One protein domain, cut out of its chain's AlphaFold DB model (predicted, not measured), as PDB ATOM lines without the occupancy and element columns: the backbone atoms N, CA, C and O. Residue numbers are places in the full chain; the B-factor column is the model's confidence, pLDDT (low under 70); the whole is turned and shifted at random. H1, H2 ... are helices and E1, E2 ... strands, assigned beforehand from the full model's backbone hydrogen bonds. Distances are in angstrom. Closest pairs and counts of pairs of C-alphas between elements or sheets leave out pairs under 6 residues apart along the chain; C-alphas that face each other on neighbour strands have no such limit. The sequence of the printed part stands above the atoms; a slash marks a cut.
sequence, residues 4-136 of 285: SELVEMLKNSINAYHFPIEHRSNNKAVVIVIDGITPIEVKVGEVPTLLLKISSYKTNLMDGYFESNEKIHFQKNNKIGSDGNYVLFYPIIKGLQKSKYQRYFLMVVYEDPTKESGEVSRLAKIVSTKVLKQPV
ATOM      1  N   SER A   4     127.406 135.518 129.941       94.38
ATOM      2  CA  SER A   4     127.137 134.501 130.966       94.38
ATOM      3  C   SER A   4     126.561 135.109 132.245       94.38
ATOM      4  O   SER A   4     125.598 134.590 132.796       94.38
ATOM      5  N   GLU A   5     127.085 136.258 132.683       94.44
ATOM      6  CA  GLU A   5     126.567 136.992 133.845       94.44
ATOM      7  C   GLU A   5     125.114 137.459 133.629       94.44
ATOM      8  O   GLU A   5     124.327 137.486 134.573       94.44
ATOM      9  N   LEU A   6     124.736 137.815 132.393       94.44
ATOM     10  CA  LEU A   6     123.356 138.173 132.038       94.44
ATOM     11  C   LEU A   6     122.412 136.965 132.110       94.44
ATOM     12  O   LEU A   6     121.313 137.089 132.648       94.44
ATOM     13  N   VAL A   7     122.837 135.804 131.610       96.25
ATOM     14  CA  VAL A   7     122.059 134.557 131.709       96.25
ATOM     15  C   VAL A   7     121.887 134.135 133.169       96.25
ATOM     16  O   VAL A   7     120.771 133.834 133.599       96.25
ATOM     17  N   GLU A   8     122.959 134.197 133.958       96.62
ATOM     18  CA  GLU A   8     122.933 133.822 135.372       96.62
ATOM     19  C   GLU A   8     122.027 134.749 136.198       96.62
ATOM     20  O   GLU A   8     121.291 134.293 137.071       96.62
ATOM     21  N   MET A   9     121.981 136.046 135.873       95.56
ATOM     22  CA  MET A   9     121.041 136.993 136.482       95.56
ATOM     23  C   MET A   9     119.573 136.566 136.299       95.56
ATOM     24  O   MET A   9     118.778 136.669 137.237       95.56
ATOM     25  N   LEU A  10     119.197 136.081 135.110       96.06
ATOM     26  CA  LEU A  10     117.837 135.596 134.858       96.06
ATOM     27  C   LEU A  10     117.552 134.306 135.633       96.06
ATOM     28  O   LEU A  10     116.503 134.205 136.268       96.06
ATOM     29  N   LYS A  11     118.495 133.355 135.644       96.81
ATOM     30  CA  LYS A  11     118.377 132.110 136.422       96.81
ATOM     31  C   LYS A  11     118.191 132.379 137.912       96.81
ATOM     32  O   LYS A  11     117.268 131.843 138.515       96.81
ATOM     33  N   ASN A  12     119.003 133.266 138.483       96.31
ATOM     34  CA  ASN A  12     118.900 133.656 139.889       96.31
ATOM     35  C   ASN A  12     117.537 134.274 140.209       96.31
ATOM     36  O   ASN A  12     116.956 133.980 141.250       96.31
ATOM     37  N   SER A  13     116.999 135.077 139.289       95.81
ATOM     38  CA  SER A  13     115.680 135.694 139.445       95.81
ATOM     39  C   SER A  13     114.552 134.654 139.427       95.81
ATOM     40  O   SER A  13     113.593 134.789 140.179       95.81
ATOM     41  N   ILE A  14     114.666 133.604 138.601       96.44
ATOM     42  CA  ILE A  14     113.711 132.482 138.562       96.44
ATOM     43  C   ILE A  14     113.813 131.643 139.840       96.44
ATOM     44  O   ILE A  14     112.794 131.375 140.467       96.44
ATOM     45  N   ASN A  15     115.030 131.277 140.250       94.62
ATOM     46  CA  ASN A  15     115.276 130.431 141.423       94.62
ATOM     47  C   ASN A  15     114.872 131.105 142.741       94.62
ATOM     48  O   ASN A  15     114.454 130.430 143.676       94.62
ATOM     49  N   ALA A  16     114.993 132.432 142.824       94.44
ATOM     50  CA  ALA A  16     114.575 133.203 143.991       94.44
ATOM     51  C   ALA A  16     113.054 133.426 144.060       94.44
ATOM     52  O   ALA A  16     112.554 133.942 145.061       94.44
ATOM     53  N   TYR A  17     112.311 133.097 143.000       94.94
ATOM     54  CA  TYR A  17     110.883 133.367 142.923       94.94
ATOM     55  C   TYR A  17     110.047 132.215 143.494       94.94
ATOM     56  O   TYR A  17     110.325 131.044 143.252       94.94
ATOM     57  N   HIS A  18     108.969 132.548 144.208       94.12
ATOM     58  CA  HIS A  18     108.018 131.567 144.728       94.12
ATOM     59  C   HIS A  18     106.782 131.460 143.827       94.12
ATOM     60  O   HIS A  18     106.056 132.436 143.641       94.12
ATOM     61  N   PHE A  19     106.546 130.274 143.275       94.12
ATOM     62  CA  PHE A  19     105.380 129.952 142.449       94.12
ATOM     63  C   PHE A  19     104.252 129.327 143.294       94.12
ATOM     64  O   PHE A  19     104.550 128.742 144.336       94.12
ATOM     65  N   PRO A  20     102.972 129.405 142.868       94.19
ATOM     66  CA  PRO A  20     102.471 129.922 141.588       94.19
ATOM     67  C   PRO A  20     102.216 131.438 141.566       94.19
ATOM     68  O   PRO A  20     102.113 132.097 142.599       94.19
ATOM     69  N   ILE A  21     102.050 131.999 140.363       92.50
ATOM     70  CA  ILE A  21     101.679 133.408 140.158       92.50
ATOM     71  C   ILE A  21     100.325 133.503 139.492       92.50
ATOM     72  O   ILE A  21     100.170 133.108 138.337       92.50
ATOM     73  N   GLU A  22      99.383 134.162 140.156       90.31
ATOM     74  CA  GLU A  22      98.121 134.530 139.531       90.31
ATOM     75  C   GLU A  22      98.232 135.837 138.731       90.31
ATOM     76  O   GLU A  22      98.847 136.843 139.127       90.31
ATOM     77  N   HIS A  23      97.573 135.848 137.580       86.94
ATOM     78  CA  HIS A  23      97.316 137.032 136.789       86.94
ATOM     79  C   HIS A  23      95.848 137.055 136.359       86.94
ATOM     80  O   HIS A  23      95.367 136.190 135.624       86.94
ATOM     81  N   ARG A  24      95.141 138.094 136.805       83.19
ATOM     82  CA  ARG A  24      93.752 138.377 136.437       83.19
ATOM     83  C   ARG A  24      93.750 139.514 135.426       83.19
ATOM     84  O   ARG A  24      94.404 140.530 135.653       83.19
ATOM     85  N   SER A  25      93.059 139.341 134.301       66.62
ATOM     86  CA  SER A  25      92.831 140.457 133.381       66.62
ATOM     87  C   SER A  25      91.677 141.314 133.877       66.62
ATOM     88  O   SER A  25      90.742 140.795 134.485       66.62
ATOM     89  N   ASN A  26      91.689 142.601 133.535       54.09
ATOM     90  CA  ASN A  26      90.541 143.475 133.764       54.09
ATOM     91  C   ASN A  26      89.306 142.852 133.075       54.09
ATOM     92  O   ASN A  26      89.371 142.507 131.893       54.09
ATOM     93  N   ASN A  27      88.223 142.646 133.831       52.94
ATOM     94  CA  ASN A  27      86.919 142.114 133.401       52.94
ATOM     95  C   ASN A  27      86.783 140.627 132.997       52.94
ATOM     96  O   ASN A  27      85.779 140.287 132.375       52.94
ATOM     97  N   LYS A  28      87.690 139.703 133.358       62.50
ATOM     98  CA  LYS A  28      87.445 138.259 133.113       62.50
ATOM     99  C   LYS A  28      87.463 137.417 134.387       62.50
ATOM    100  O   LYS A  28      88.359 137.545 135.214       62.50
ATOM    101  N   ALA A  29      86.480 136.520 134.496       72.44
ATOM    102  CA  ALA A  29      86.408 135.490 135.532       72.44
ATOM    103  C   ALA A  29      87.593 134.508 135.440       72.44
ATOM    104  O   ALA A  29      88.088 134.051 136.469       72.44
ATOM    105  N   VAL A  30      88.079 134.232 134.225       80.81
ATOM    106  CA  VAL A  30      89.201 133.319 133.972       80.81
ATOM    107  C   VAL A  30      90.504 133.879 134.538       80.81
ATOM    108  O   VAL A  30      90.900 135.008 134.238       80.81
ATOM    109  N   VAL A  31      91.196 133.058 135.325       87.19
ATOM    110  CA  VAL A  31      92.487 133.395 135.935       87.19
ATOM    111  C   VAL A  31      93.587 132.635 135.211       87.19
ATOM    112  O   VAL A  31      93.482 131.422 135.057       87.19
ATOM    113  N   ILE A  32      94.636 133.342 134.785       89.88
ATOM    114  CA  ILE A  32      95.854 132.722 134.256       89.88
ATOM    115  C   ILE A  32      96.819 132.546 135.421       89.88
ATOM    116  O   ILE A  32      97.102 133.506 136.141       89.88
ATOM    117  N   VAL A  33      97.333 131.337 135.592       93.19
ATOM    118  CA  VAL A  33      98.295 130.994 136.632       93.19
ATOM    119  C   VAL A  33      99.568 130.485 135.981       93.19
ATOM    120  O   VAL A  33      99.507 129.610 135.125       93.19
ATOM    121  N   ILE A  34     100.713 131.039 136.374       95.94
ATOM    122  CA  ILE A  34     102.031 130.485 136.045       95.94
ATOM    123  C   ILE A  34     102.423 129.577 137.203       95.94
ATOM    124  O   ILE A  34     102.609 130.063 138.319       95.94
ATOM    125  N   ASP A  35     102.508 128.280 136.932       96.06
ATOM    126  CA  ASP A  35     102.753 127.245 137.940       96.06
ATOM    127  C   ASP A  35     104.248 127.037 138.195       96.06
ATOM    128  O   ASP A  35     104.669 126.762 139.313       96.06
ATOM    129  N   GLY A  36     105.072 127.251 137.170       96.81
ATOM    130  CA  GLY A  36     106.518 127.138 137.288       96.81
ATOM    131  C   GLY A  36     107.240 127.532 136.010       96.81
ATOM    132  O   GLY A  36     106.647 127.648 134.933       96.81
ATOM    133  N   ILE A  37     108.547 127.747 136.134       97.62
ATOM    134  CA  ILE A  37     109.434 128.052 135.011       97.62
ATOM    135  C   ILE A  37     110.664 127.166 135.126       97.62
ATOM    136  O   ILE A  37     111.353 127.188 136.140       97.62
ATOM    137  N   THR A  38     110.953 126.417 134.069       96.94
ATOM    138  CA  THR A  38     112.192 125.649 133.946       96.94
ATOM    139  C   THR A  38     113.151 126.397 133.017       96.94
ATOM    140  O   THR A  38     112.860 126.511 131.820       96.94
ATOM    141  N   PRO A  39     114.268 126.941 133.533       97.12
ATOM    142  CA  PRO A  39     115.314 127.514 132.699       97.12
ATOM    143  C   PRO A  39     116.122 126.406 132.012       97.12
ATOM    144  O   PRO A  39     116.555 125.453 132.655       97.12
ATOM    145  N   ILE A  40     116.347 126.547 130.709       97.38
ATOM    146  CA  ILE A  40     117.136 125.637 129.877       97.38
ATOM    147  C   ILE A  40     118.244 126.465 129.230       97.38
ATOM    148  O   ILE A  40     117.979 127.371 128.437       97.38
ATOM    149  N   GLU A  41     119.493 126.185 129.591       96.75
ATOM    150  CA  GLU A  41     120.644 126.840 128.974       96.75
ATOM    151  C   GLU A  41     120.853 126.313 127.558       96.75
ATOM    152  O   GLU A  41     120.919 125.108 127.324       96.75
ATOM    153  N   VAL A  42     120.955 127.239 126.610       96.81
ATOM    154  CA  VAL A  42     121.173 126.945 125.195       96.81
ATOM    155  C   VAL A  42     122.205 127.918 124.632       96.81
ATOM    156  O   VAL A  42     122.571 128.912 125.267       96.81
ATOM    157  N   LYS A  43     122.685 127.653 123.419       94.75
ATOM    158  CA  LYS A  43     123.582 128.560 122.701       94.75
ATOM    159  C   LYS A  43     122.972 128.959 121.370       94.75
ATOM    160  O   LYS A  43     122.386 128.131 120.679       94.75
ATOM    161  N   VAL A  44     123.145 130.226 121.016       93.88
ATOM    162  CA  VAL A  44     122.845 130.757 119.685       93.88
ATOM    163  C   VAL A  44     124.178 131.239 119.115       93.88
ATOM    164  O   VAL A  44     124.704 132.270 119.537       93.88
ATOM    165  N   GLY A  45     124.779 130.433 118.235       89.06
ATOM    166  CA  GLY A  45     126.203 130.562 117.906       89.06
ATOM    167  C   GLY A  45     127.065 130.389 119.161       89.06
ATOM    168  O   GLY A  45     126.891 129.429 119.908       89.06
ATOM    169  N   GLU A  46     127.937 131.358 119.440       90.62
ATOM    170  CA  GLU A  46     128.782 131.370 120.645       90.62
ATOM    171  C   GLU A  46     128.146 132.095 121.846       90.62
ATOM    172  O   GLU A  46     128.739 132.161 122.925       90.62
ATOM    173  N   VAL A  47     126.941 132.656 121.691       95.12
ATOM    174  CA  VAL A  47     126.308 133.466 122.739       95.12
ATOM    175  C   VAL A  47     125.472 132.575 123.669       95.12
ATOM    176  O   VAL A  47     124.480 131.984 123.219       95.12
ATOM    177  N   PRO A  48     125.819 132.481 124.971       96.50
ATOM    178  CA  PRO A  48     124.995 131.768 125.937       96.50
ATOM    179  C   PRO A  48     123.647 132.475 126.074       96.50
ATOM    180  O   PRO A  48     123.568 133.700 126.172       96.50
ATOM    181  N   THR A  49     122.584 131.685 126.048       96.94
ATOM    182  CA  THR A  49     121.201 132.148 125.942       96.94
ATOM    183  C   THR A  49     120.321 131.298 126.857       96.94
ATOM    184  O   THR A  49     120.642 130.146 127.146       96.94
ATOM    185  N   LEU A  50     119.203 131.857 127.324       97.69
ATOM    186  CA  LEU A  50     118.290 131.147 128.216       97.69
ATOM    187  C   LEU A  50     116.945 130.893 127.538       97.69
ATOM    188  O   LEU A  50     116.229 131.838 127.204       97.69
ATOM    189  N   LEU A  51     116.585 129.624 127.360       98.00
ATOM    190  CA  LEU A  51     115.245 129.214 126.961       98.00
ATOM    191  C   LEU A  51     114.416 128.944 128.216       98.00
ATOM    192  O   LEU A  51     114.796 128.138 129.059       98.00
ATOM    193  N   LEU A  52     113.271 129.600 128.347       97.81
ATOM    194  CA  LEU A  52     112.338 129.363 129.441       97.81
ATOM    195  C   LEU A  52     111.218 128.449 128.967       97.81
ATOM    196  O   LEU A  52     110.507 128.797 128.026       97.81
ATOM    197  N   LYS A  53     111.037 127.320 129.654       97.38
ATOM    198  CA  LYS A  53     109.831 126.495 129.570       97.38
ATOM    199  C   LYS A  53     108.889 126.905 130.700       97.38
ATOM    200  O   LYS A  53     109.200 126.708 131.873       97.38
ATOM    201  N   ILE A  54     107.765 127.512 130.350       97.06
ATOM    202  CA  ILE A  54     106.788 128.078 131.279       97.06
ATOM    203  C   ILE A  54     105.592 127.127 131.368       97.06
ATOM    204  O   ILE A  54     104.891 126.903 130.375       97.06
ATOM    205  N   SER A  55     105.334 126.614 132.571       96.62
ATOM    206  CA  SER A  55     104.087 125.919 132.878       96.62
ATOM    207  C   SER A  55     103.034 126.921 133.324       96.62
ATOM    208  O   SER A  55     103.274 127.779 134.182       96.62
ATOM    209  N   SER A  56     101.861 126.844 132.706       95.50
ATOM    210  CA  SER A  56     100.745 127.718 133.038       95.50
ATOM    211  C   SER A  56      99.409 127.035 132.827       95.50
ATOM    212  O   SER A  56      99.253 126.256 131.887       95.50
ATOM    213  N   TYR A  57      98.417 127.414 133.623       93.44
ATOM    214  CA  TYR A  57      97.045 126.962 133.458       93.44
ATOM    215  C   TYR A  57      96.037 128.100 133.619       93.44
ATOM    216  O   TYR A  57      96.257 129.080 134.330       93.44
ATOM    217  N   LYS A  58      94.898 127.948 132.952       90.25
ATOM    218  CA  LYS A  58      93.686 128.737 133.136       90.25
ATOM    219  C   LYS A  58      92.791 128.020 134.154       90.25
ATOM    220  O   LYS A  58      92.687 126.794 134.144       90.25
ATOM    221  N   THR A  59      92.147 128.772 135.040       89.38
ATOM    222  CA  THR A  59      91.151 128.259 135.998       89.38
ATOM    223  C   THR A  59      89.926 129.175 136.052       89.38
ATOM    224  O   THR A  59      89.911 130.223 135.399       89.38
ATOM    225  N   ASN A  60      88.903 128.790 136.823       84.38
ATOM    226  CA  ASN A  60      87.588 129.434 136.864       84.38
ATOM    227  C   ASN A  60      86.859 129.388 135.505       84.38
ATOM    228  O   ASN A  60      86.388 130.402 134.992       84.38
ATOM    229  N   LEU A  61      86.801 128.187 134.919       83.44
ATOM    230  CA  LEU A  61      86.268 127.893 133.580       83.44
ATOM    231  C   LEU A  61      84.817 127.373 133.621       83.44
ATOM    232  O   LEU A  61      84.464 126.497 132.847       83.44
ATOM    233  N   MET A  62      83.989 127.885 134.536       80.75
ATOM    234  CA  MET A  62      82.667 127.329 134.901       80.75
ATOM    235  C   MET A  62      81.657 127.169 133.751       80.75
ATOM    236  O   MET A  62      80.714 126.398 133.879       80.75
ATOM    237  N   ASP A  63      81.842 127.900 132.651       82.31
ATOM    238  CA  ASP A  63      80.990 127.849 131.452       82.31
ATOM    239  C   ASP A  63      81.594 126.973 130.333       82.31
ATOM    240  O   ASP A  63      81.237 127.066 129.163       82.31
ATOM    241  N   GLY A  64      82.578 126.138 130.671       85.50
ATOM    242  CA  GLY A  64      83.222 125.220 129.739       85.50
ATOM    243  C   GLY A  64      83.016 123.757 130.115       85.50
ATOM    244  O   GLY A  64      82.537 123.409 131.196       85.50
ATOM    245  N   TYR A  65      83.402 122.881 129.197       91.06
ATOM    246  CA  TYR A  65      83.403 121.439 129.387       91.06
ATOM    247  C   TYR A  65      84.582 120.820 128.638       91.06
ATOM    248  O   TYR A  65      85.099 121.393 127.679       91.06
ATOM    249  N   PHE A  66      84.994 119.643 129.087       91.00
ATOM    250  CA  PHE A  66      85.848 118.738 128.339       91.00
ATOM    251  C   PHE A  66      84.964 117.650 127.731       91.00
ATOM    252  O   PHE A  66      84.207 117.003 128.453       91.00
ATOM    253  N   GLU A  67      85.048 117.469 126.416       92.94
ATOM    254  CA  GLU A  67      84.309 116.436 125.690       92.94
ATOM    255  C   GLU A  67      85.288 115.379 125.194       92.94
ATOM    256  O   GLU A  67      86.255 115.690 124.496       92.94
ATOM    257  N   SER A  68      85.025 114.131 125.558       89.94
ATOM    258  CA  SER A  68      85.690 112.966 124.978       89.94
ATOM    259  C   SER A  68      84.619 111.981 124.512       89.94
ATOM    260  O   SER A  68      83.814 112.323 123.655       89.94
ATOM    261  N   ASN A  69      84.552 110.793 125.115       93.75
ATOM    262  CA  ASN A  69      83.391 109.910 124.987       93.75
ATOM    263  C   ASN A  69      82.224 110.371 125.880       93.75
ATOM    264  O   ASN A  69      81.089 109.956 125.673       93.75
ATOM    265  N   GLU A  70      82.517 111.217 126.870       93.88
ATOM    266  CA  GLU A  70      81.552 111.829 127.779       93.88
ATOM    267  C   GLU A  70      81.827 113.330 127.924       93.88
ATOM    268  O   GLU A  70      82.969 113.791 127.778       93.88
ATOM    269  N   LYS A  71      80.767 114.067 128.270       94.00
ATOM    270  CA  LYS A  71      80.792 115.501 128.544       94.00
ATOM    271  C   LYS A  71      81.027 115.776 130.023       94.00
ATOM    272  O   LYS A  71      80.132 115.595 130.849       94.00
ATOM    273  N   ILE A  72      82.210 116.280 130.358       91.56
ATOM    274  CA  ILE A  72      82.585 116.649 131.727       91.56
ATOM    275  C   ILE A  72      82.574 118.173 131.845       91.56
ATOM    276  O   ILE A  72      83.468 118.857 131.347       91.56
ATOM    277  N   HIS A  73      81.564 118.722 132.516       91.50
ATOM    278  CA  HIS A  73      81.484 120.159 132.784       91.50
ATOM    279  C   HIS A  73      82.573 120.613 133.760       91.50
ATOM    280  O   HIS A  73      82.824 119.963 134.778       91.50
ATOM    281  N   PHE A  74      83.206 121.751 133.470       90.75
ATOM    282  CA  PHE A  74      84.238 122.300 134.338       90.75
ATOM    283  C   PHE A  74      83.653 122.883 135.622       90.75
ATOM    284  O   PHE A  74      82.693 123.647 135.636       90.75
ATOM    285  N   GLN A  75      84.325 122.569 136.718       86.00
ATOM    286  CA  GLN A  75      84.163 123.156 138.034       86.00
ATOM    287  C   GLN A  75      85.208 124.251 138.271       86.00
ATOM    288  O   GLN A  75      86.215 124.359 137.565       86.00
ATOM    289  N   LYS A  76      85.022 125.027 139.348       82.94
ATOM    290  CA  LYS A  76      85.862 126.194 139.681       82.94
ATOM    291  C   LYS A  76      87.344 125.853 139.725       82.94
ATOM    292  O   LYS A  76      88.177 126.645 139.296       82.94
ATOM    293  N   ASN A  77      87.631 124.674 140.269       84.94
ATOM    294  CA  ASN A  77      88.967 124.207 140.603       84.94
ATOM    295  C   ASN A  77      89.605 123.426 139.452       84.94
ATOM    296  O   ASN A  77      90.779 123.070 139.546       84.94
ATOM    297  N   ASN A  78      88.854 123.137 138.382       89.12
ATOM    298  CA  ASN A  78      89.447 122.525 137.209       89.12
ATOM    299  C   ASN A  78      90.427 123.505 136.557       89.12
ATOM    300  O   ASN A  78      90.277 124.734 136.612       89.12
ATOM    301  N   LYS A  79      91.478 122.925 135.986       91.25
ATOM    302  CA  LYS A  79      92.599 123.631 135.384       91.25
ATOM    303  C   LYS A  79      92.777 123.090 133.977       91.25
ATOM    304  O   LYS A  79      92.791 121.878 133.791       91.25
ATOM    305  N   ILE A  80      92.936 123.985 133.015       89.69
ATOM    306  CA  ILE A  80      93.372 123.631 131.664       89.69
ATOM    307  C   ILE A  80      94.668 124.368 131.433       89.69
ATOM    308  O   ILE A  80      94.709 125.591 131.555       89.69
ATOM    309  N   GLY A  81      95.733 123.637 131.149       90.56
ATOM    310  CA  GLY A  81      97.055 124.222 131.077       90.56
ATOM    311  C   GLY A  81      97.962 123.550 130.078       90.56
ATOM    312  O   GLY A  81      97.594 122.610 129.383       90.56
ATOM    313  N   SER A  82      99.162 124.096 130.021       91.25
ATOM    314  CA  SER A  82     100.239 123.652 129.165       91.25
ATOM    315  C   SER A  82     101.552 123.852 129.903       91.25
ATOM    316  O   SER A  82     101.844 124.958 130.364       91.25
ATOM    317  N   ASP A  83     102.368 122.803 129.923       90.62
ATOM    318  CA  ASP A  83     103.754 122.868 130.390       90.62
ATOM    319  C   ASP A  83     104.719 123.365 129.304       90.62
ATOM    320  O   ASP A  83     105.881 123.646 129.581       90.62
ATOM    321  N   GLY A  84     104.263 123.435 128.051       90.06
ATOM    322  CA  GLY A  84     105.089 123.682 126.871       90.06
ATOM    323  C   GLY A  84     104.962 125.092 126.302       90.06
ATOM    324  O   GLY A  84     104.708 125.226 125.112       90.06
ATOM    325  N   ASN A  85     105.080 126.140 127.122       95.31
ATOM    326  CA  ASN A  85     105.160 127.516 126.615       95.31
ATOM    327  C   ASN A  85     106.620 127.972 126.612       95.31
ATOM    328  O   ASN A  85     107.246 128.007 127.671       95.31
ATOM    329  N   TYR A  86     107.166 128.321 125.448       96.75
ATOM    330  CA  TYR A  86     108.607 128.519 125.289       96.75
ATOM    331  C   TYR A  86     108.962 129.953 124.893       96.75
ATOM    332  O   TYR A  86     108.399 130.525 123.958       96.75
ATOM    333  N   VAL A  87     109.918 130.543 125.614       97.06
ATOM    334  CA  VAL A  87     110.408 131.905 125.357       97.06
ATOM    335  C   VAL A  87     111.921 131.940 125.503       97.06
ATOM    336  O   VAL A  87     112.456 131.589 126.553       97.06
ATOM    337  N   LEU A  88     112.617 132.394 124.468       97.56
ATOM    338  CA  LEU A  88     114.070 132.518 124.449       97.56
ATOM    339  C   LEU A  88     114.485 133.956 124.783       97.56
ATOM    340  O   LEU A  88     114.049 134.908 124.136       97.56
ATOM    341  N   PHE A  89     115.348 134.115 125.784       96.88
ATOM    342  CA  PHE A  89     115.941 135.388 126.186       96.88
ATOM    343  C   PHE A  89     117.377 135.469 125.674       96.88
ATOM    344  O   PHE A  89     118.299 134.948 126.302       96.88
ATOM    345  N   TYR A  90     117.558 136.138 124.535       96.00
ATOM    346  CA  TYR A  90     118.860 136.337 123.902       96.00
ATOM    347  C   TYR A  90     119.510 137.639 124.389       96.00
ATOM    348  O   TYR A  90     118.961 138.718 124.142       96.00
ATOM    349  N   PRO A  91     120.651 137.583 125.099       95.25
ATOM    350  CA  PRO A  91     121.299 138.781 125.610       95.25
ATOM    351  C   PRO A  91     121.981 139.576 124.490       95.25
ATOM    352  O   PRO A  91     122.674 139.029 123.638       95.25
ATOM    353  N   ILE A  92     121.841 140.898 124.537       91.56
ATOM    354  CA  ILE A  92     122.538 141.850 123.674       91.56
ATOM    355  C   ILE A  92     123.408 142.756 124.536       91.56
ATOM    356  O   ILE A  92     122.941 143.340 125.518       91.56
ATOM    357  N   ILE A  93     124.664 142.923 124.125       90.00
ATOM    358  CA  ILE A  93     125.579 143.927 124.663       90.00
ATOM    359  C   ILE A  93     126.022 144.805 123.492       90.00
ATOM    360  O   ILE A  93     126.722 144.337 122.599       90.00
ATOM    361  N   LYS A  94     125.603 146.074 123.480       83.75
ATOM    362  CA  LYS A  94     125.966 147.054 122.442       83.75
ATOM    363  C   LYS A  94     126.733 148.230 123.032       83.75
ATOM    364  O   LYS A  94     126.358 148.755 124.077       83.75
ATOM    365  N   GLY A  95     127.766 148.685 122.329       74.44
ATOM    366  CA  GLY A  95     128.524 149.897 122.650       74.44
ATOM    367  C   GLY A  95     130.027 149.723 122.437       74.44
ATOM    368  O   GLY A  95     130.546 148.614 122.491       74.44
ATOM    369  N   LEU A  96     130.730 150.835 122.211       62.44
ATOM    370  CA  LEU A  96     132.175 150.842 121.932       62.44
ATOM    371  C   LEU A  96     133.033 150.978 123.203       62.44
ATOM    372  O   LEU A  96     134.185 150.564 123.227       62.44
ATOM    373  N   GLN A  97     132.475 151.537 124.281       70.00
ATOM    374  CA  GLN A  97     133.166 151.747 125.557       70.00
ATOM    375  C   GLN A  97     132.433 151.023 126.683       70.00
ATOM    376  O   GLN A  97     131.215 151.148 126.802       70.00
ATOM    377  N   LYS A  98     133.176 150.331 127.554       65.56
ATOM    378  CA  LYS A  98     132.632 149.518 128.658       65.56
ATOM    379  C   LYS A  98     131.676 150.291 129.584       65.56
ATOM    380  O   LYS A  98     130.711 149.712 130.082       65.56
ATOM    381  N   SER A  99     131.912 151.592 129.779       69.81
ATOM    382  CA  SER A  99     131.063 152.506 130.565       69.81
ATOM    383  C   SER A  99     129.768 152.931 129.858       69.81
ATOM    384  O   SER A  99     128.852 153.417 130.511       69.81
ATOM    385  N   LYS A 100     129.667 152.728 128.539       73.19
ATOM    386  CA  LYS A 100     128.517 153.092 127.695       73.19
ATOM    387  C   LYS A 100     127.778 151.875 127.132       73.19
ATOM    388  O   LYS A 100     126.954 152.027 126.234       73.19
ATOM    389  N   TYR A 101     128.076 150.669 127.624       81.38
ATOM    390  CA  TYR A 101     127.400 149.462 127.159       81.38
ATOM    391  C   TYR A 101     125.917 149.490 127.517       81.38
ATOM    392  O   TYR A 101     125.543 149.515 128.690       81.38
ATOM    393  N   GLN A 102     125.088 149.411 126.485       82.50
ATOM    394  CA  GLN A 102     123.683 149.077 126.600       82.50
ATOM    395  C   GLN A 102     123.557 147.560 126.680       82.50
ATOM    396  O   GLN A 102     124.159 146.832 125.888       82.50
ATOM    397  N   ARG A 103     122.787 147.090 127.659       88.12
ATOM    398  CA  ARG A 103     122.514 145.671 127.878       88.12
ATOM    399  C   ARG A 103     121.013 145.480 127.907       88.12
ATOM    400  O   ARG A 103     120.334 146.161 128.668       88.12
ATOM    401  N   TYR A 104     120.512 144.592 127.067       89.50
ATOM    402  CA  TYR A 104     119.096 144.261 127.001       89.50
ATOM    403  C   TYR A 104     118.931 142.836 126.480       89.50
ATOM    404  O   TYR A 104     119.874 142.261 125.943       89.50
ATOM    405  N   PHE A 105     117.744 142.261 126.638       92.25
ATOM    406  CA  PHE A 105     117.425 140.949 126.082       92.25
ATOM    407  C   PHE A 105     116.458 141.109 124.916       92.25
ATOM    408  O   PHE A 105     115.479 141.848 125.015       92.25
ATOM    409  N   LEU A 106     116.713 140.391 123.826       92.00
ATOM    410  CA  LEU A 106     115.675 140.085 122.854       92.00
ATOM    411  C   LEU A 106     114.842 138.938 123.420       92.00
ATOM    412  O   LEU A 106     115.379 137.888 123.772       92.00
ATOM    413  N   MET A 107     113.536 139.156 123.517       93.69
ATOM    414  CA  MET A 107     112.578 138.144 123.941       93.69
ATOM    415  C   MET A 107     111.940 137.539 122.690       93.69
ATOM    416  O   MET A 107     111.131 138.191 122.034       93.69
ATOM    417  N   VAL A 108     112.332 136.313 122.347       94.44
ATOM    418  CA  VAL A 108     111.822 135.586 121.180       94.44
ATOM    419  C   VAL A 108     110.786 134.579 121.661       94.44
ATOM    420  O   VAL A 108     111.087 133.683 122.447       94.44
ATOM    421  N   VAL A 109     109.546 134.767 121.226       94.56
ATOM    422  CA  VAL A 109     108.403 133.946 121.634       94.56
ATOM    423  C   VAL A 109     108.223 132.819 120.623       94.56
ATOM    424  O   VAL A 109     108.116 133.085 119.427       94.56
ATOM    425  N   TYR A 110     108.185 131.574 121.099       94.75
ATOM    426  CA  TYR A 110     107.881 130.415 120.267       94.75
ATOM    427  C   TYR A 110     106.382 130.110 120.354       94.75
ATOM    428  O   TYR A 110     105.904 129.611 121.371       94.75
ATOM    429  N   GLU A 111     105.640 130.451 119.299       92.19
ATOM    430  CA  GLU A 111     104.230 130.076 119.144       92.19
ATOM    431  C   GLU A 111     104.135 128.912 118.154       92.19
ATOM    432  O   GLU A 111     104.413 129.070 116.964       92.19
ATOM    433  N   ASP A 112     103.791 127.730 118.665       91.12
ATOM    434  CA  ASP A 112     103.573 126.534 117.856       91.12
ATOM    435  C   ASP A 112     102.100 126.406 117.409       91.12
ATOM    436  O   ASP A 112     101.225 127.063 117.980       91.12
ATOM    437  N   PRO A 113     101.792 125.561 116.406       89.81
ATOM    438  CA  PRO A 113     100.436 125.440 115.860       89.81
ATOM    439  C   PRO A 113      99.361 124.961 116.847       89.81
ATOM    440  O   PRO A 113      98.178 125.043 116.529       89.81
ATOM    441  N   THR A 114      99.737 124.452 118.025       87.88
ATOM    442  CA  THR A 114      98.801 123.997 119.065       87.88
ATOM    443  C   THR A 114      98.404 125.105 120.045       87.88
ATOM    444  O   THR A 114      97.607 124.862 120.953       87.88
ATOM    445  N   LYS A 115      98.958 126.317 119.896       87.50
ATOM    446  CA  LYS A 115      98.723 127.454 120.798       87.50
ATOM    447  C   LYS A 115      97.801 128.498 120.190       87.50
ATOM    448  O   LYS A 115      97.817 128.755 118.988       87.50
ATOM    449  N   GLU A 116      97.041 129.164 121.056       86.00
ATOM    450  CA  GLU A 116      96.329 130.379 120.672       86.00
ATOM    451  C   GLU A 116      97.340 131.503 120.398       86.00
ATOM    452  O   GLU A 116      98.265 131.735 121.185       86.00
ATOM    453  N   SER A 117      97.150 132.241 119.302       85.50
ATOM    454  CA  SER A 117      98.047 133.351 118.969       85.50
ATOM    455  C   SER A 117      98.065 134.404 120.083       85.50
ATOM    456  O   SER A 117      97.024 134.836 120.588       85.50
ATOM    457  N   GLY A 118      99.265 134.828 120.478       86.25
ATOM    458  CA  GLY A 118      99.488 135.803 121.539       86.25
ATOM    459  C   GLY A 118      99.432 135.244 122.965       86.25
ATOM    460  O   GLY A 118      99.749 135.985 123.905       86.25
ATOM    461  N   GLU A 119      99.067 133.973 123.171       88.75
ATOM    462  CA  GLU A 119      99.025 133.351 124.502       88.75
ATOM    463  C   GLU A 119     100.420 133.301 125.136       88.75
ATOM    464  O   GLU A 119     100.630 133.822 126.237       88.75
ATOM    465  N   VAL A 120     101.399 132.760 124.406       93.56
ATOM    466  CA  VAL A 120     102.785 132.644 124.882       93.56
ATOM    467  C   VAL A 120     103.401 134.032 125.070       93.56
ATOM    468  O   VAL A 120     104.055 134.290 126.080       93.56
ATOM    469  N   SER A 121     103.121 134.977 124.165       92.12
ATOM    470  CA  SER A 121     103.568 136.373 124.287       92.12
ATOM    471  C   SER A 121     103.047 137.050 125.560       92.12
ATOM    472  O   SER A 121     103.777 137.774 126.250       92.12
ATOM    473  N   ARG A 122     101.789 136.788 125.935       91.50
ATOM    474  CA  ARG A 122     101.211 137.294 127.183       91.50
ATOM    475  C   ARG A 122     101.911 136.708 128.407       91.50
ATOM    476  O   ARG A 122     102.239 137.466 129.322       91.50
ATOM    477  N   LEU A 123     102.156 135.397 128.422       94.31
ATOM    478  CA  LEU A 123     102.903 134.735 129.496       94.31
ATOM    479  C   LEU A 123     104.315 135.313 129.614       94.31
ATOM    480  O   LEU A 123     104.732 135.677 130.712       94.31
ATOM    481  N   ALA A 124     105.000 135.501 128.484       94.88
ATOM    482  CA  ALA A 124     106.334 136.083 128.420       94.88
ATOM    483  C   ALA A 124     106.393 137.457 129.109       94.88
ATOM    484  O   ALA A 124     107.248 137.684 129.963       94.88
ATOM    485  N   LYS A 125     105.429 138.349 128.826       93.88
ATOM    486  CA  LYS A 125     105.329 139.677 129.466       93.88
ATOM    487  C   LYS A 125     105.097 139.593 130.976       93.88
ATOM    488  O   LYS A 125     105.683 140.372 131.734       93.88
ATOM    489  N   ILE A 126     104.250 138.661 131.421       93.94
ATOM    490  CA  ILE A 126     103.981 138.445 132.850       93.94
ATOM    491  C   ILE A 126     105.253 137.954 133.547       93.94
ATOM    492  O   ILE A 126     105.620 138.517 134.576       93.94
ATOM    493  N   VAL A 127     105.946 136.965 132.976       95.62
ATOM    494  CA  VAL A 127     107.212 136.429 133.499       95.62
ATOM    495  C   VAL A 127     108.282 137.515 133.565       95.62
ATOM    496  O   VAL A 127     108.861 137.734 134.629       95.62
ATOM    497  N   SER A 128     108.500 138.248 132.470       95.31
ATOM    498  CA  SER A 128     109.486 139.333 132.397       95.31
ATOM    499  C   SER A 128     109.263 140.374 133.501       95.31
ATOM    500  O   SER A 128     110.201 140.772 134.191       95.31
ATOM    501  N   THR A 129     108.008 140.763 133.730       93.94
ATOM    502  CA  THR A 129     107.666 141.805 134.703       93.94
ATOM    503  C   THR A 129     107.670 141.284 136.139       93.94
ATOM    504  O   THR A 129     108.273 141.886 137.028       93.94
ATOM    505  N   LYS A 130     106.966 140.176 136.399       93.56
ATOM    506  CA  LYS A 130     106.702 139.701 137.762       93.56
ATOM    507  C   LYS A 130     107.834 138.848 138.319       93.56
ATOM    508  O   LYS A 130     108.166 139.054 139.486       93.56
ATOM    509  N   VAL A 131     108.405 137.953 137.509       94.56
ATOM    510  CA  VAL A 131     109.450 136.999 137.923       94.56
ATOM    511  C   VAL A 131     110.828 137.606 137.731       94.56
ATOM    512  O   VAL A 131     111.556 137.795 138.696       94.56
ATOM    513  N   LEU A 132     111.160 137.983 136.494       94.75
ATOM    514  CA  LEU A 132     112.516 138.413 136.143       94.75
ATOM    515  C   LEU A 132     112.827 139.846 136.595       94.75
ATOM    516  O   LEU A 132     113.986 140.244 136.597       94.75
ATOM    517  N   LYS A 133     111.802 140.638 136.944       92.19
ATOM    518  CA  LYS A 133     111.918 142.079 137.240       92.19
ATOM    519  C   LYS A 133     112.594 142.873 136.110       92.19
ATOM    520  O   LYS A 133     113.193 143.916 136.347       92.19
ATOM    521  N   GLN A 134     112.459 142.389 134.877       90.19
ATOM    522  CA  GLN A 134     112.955 143.002 133.647       90.19
ATOM    523  C   GLN A 134     111.761 143.254 132.716       90.19
ATOM    524  O   GLN A 134     111.545 142.472 131.786       90.19
ATOM    525  N   PRO A 135     110.915 144.269 132.984       88.81
ATOM    526  CA  PRO A 135     109.727 144.525 132.173       88.81
ATOM    527  C   PRO A 135     110.109 144.852 130.725       88.81
ATOM    528  O   PRO A 135     111.141 145.473 130.476       88.81
ATOM    529  N   VAL A 136     109.258 144.474 129.769       86.06
ATOM    530  CA  VAL A 136     109.404 144.906 128.371       86.06
ATOM    531  C   VAL A 136     109.294 146.430 128.318       86.06
ATOM    532  O   VAL A 136     108.312 146.999 128.795       86.06
TER     533      VAL A 136
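What this domain is: This is residues 4 to 136 of the 285 residues of an uncharacterized protein of Prevotella disiens (UniProt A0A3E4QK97). A long, strongly twisted sheet of five strands, curled like part of a barrel, curls round the helix H2, while a second helix, H1, lies on the sheet along its strands. The small hairpin of E4 and E5 lies beyond one end of the sheet, apart from the other named elements, and the turn between E6 and E7 makes the other end of the rod. The printed part has 133 residues, with two named helices and seven named strands in the order H1 E1 E2 E3 E4 E5 E6 E7 H2, and its class is mixed, helices and strands. The large sheet runs E1 - E2 - E3 - E6 - E7, all antiparallel. The whole is loose, with a radius of gyration of the C-alphas of 17.6 A, and spans 63 by 27 by 23 A.

How they stand to each other: In the large sheet E3, residues 47 to 59, is an inner strand between E2, residues 31 to 44, and E6, residues 79 to 94. N 40 and O 51 of E2 and E3 are 2.8 A apart, and N 52 and O 87 of E3 and E6 are 2.8 A apart, both within hydrogen-bond range. The edge strands are E1, residues 21 to 24, with N 23 and O 32 of E2 at 2.8 A, and E7, residues 102 to 110, with N 90 of E6 and O 106 at 2.9 A. E1, E2 and E3 form a meander, each strand the antiparallel neighbour of the one before. E2 bends by 69 degrees at residue 41. The sheet curls round H2, residues 119 to 130, and the two make two layers, H2 being on one face; its closest C-alphas to E6 are those of Val 120 and Asn 85, 5.9 A apart. H1, residues 4 to 15, is on the sheet at a height of 7.8 A, over E3 and E6, and on the local plane its line and that of E6 stand at 19 degrees, along the strands. H1 and H2 are apart. E4, residues 65 to 67, and E5, residues 71 to 73, form a hairpin, with N 66 and O 72 at 2.8 A. In H1 and H2 every O i to N i+4 pair is within hydrogen-bond range.

Where its parts are: E6 is the longest strand, 42.8 A from first to last C-alpha; E3 measures 37.9 A, E2 34.5 A and E7 25.3 A. H1 begins at C-alpha 4 (127.137, 134.501, 130.966) and measures 16.3 A. H2 measures 16.6 A and ends at C-alpha 130 (106.702, 139.701, 137.762).

The domain as a whole: The two C-alphas farthest apart are those of Glu 70 and Gln 97, 65.3 A. The printed part has no cut, and no link is long. Confidence is under 70 at residues 25 to 28, 96 and 98 to 99; the mean pLDDT of the printed part is 90.0.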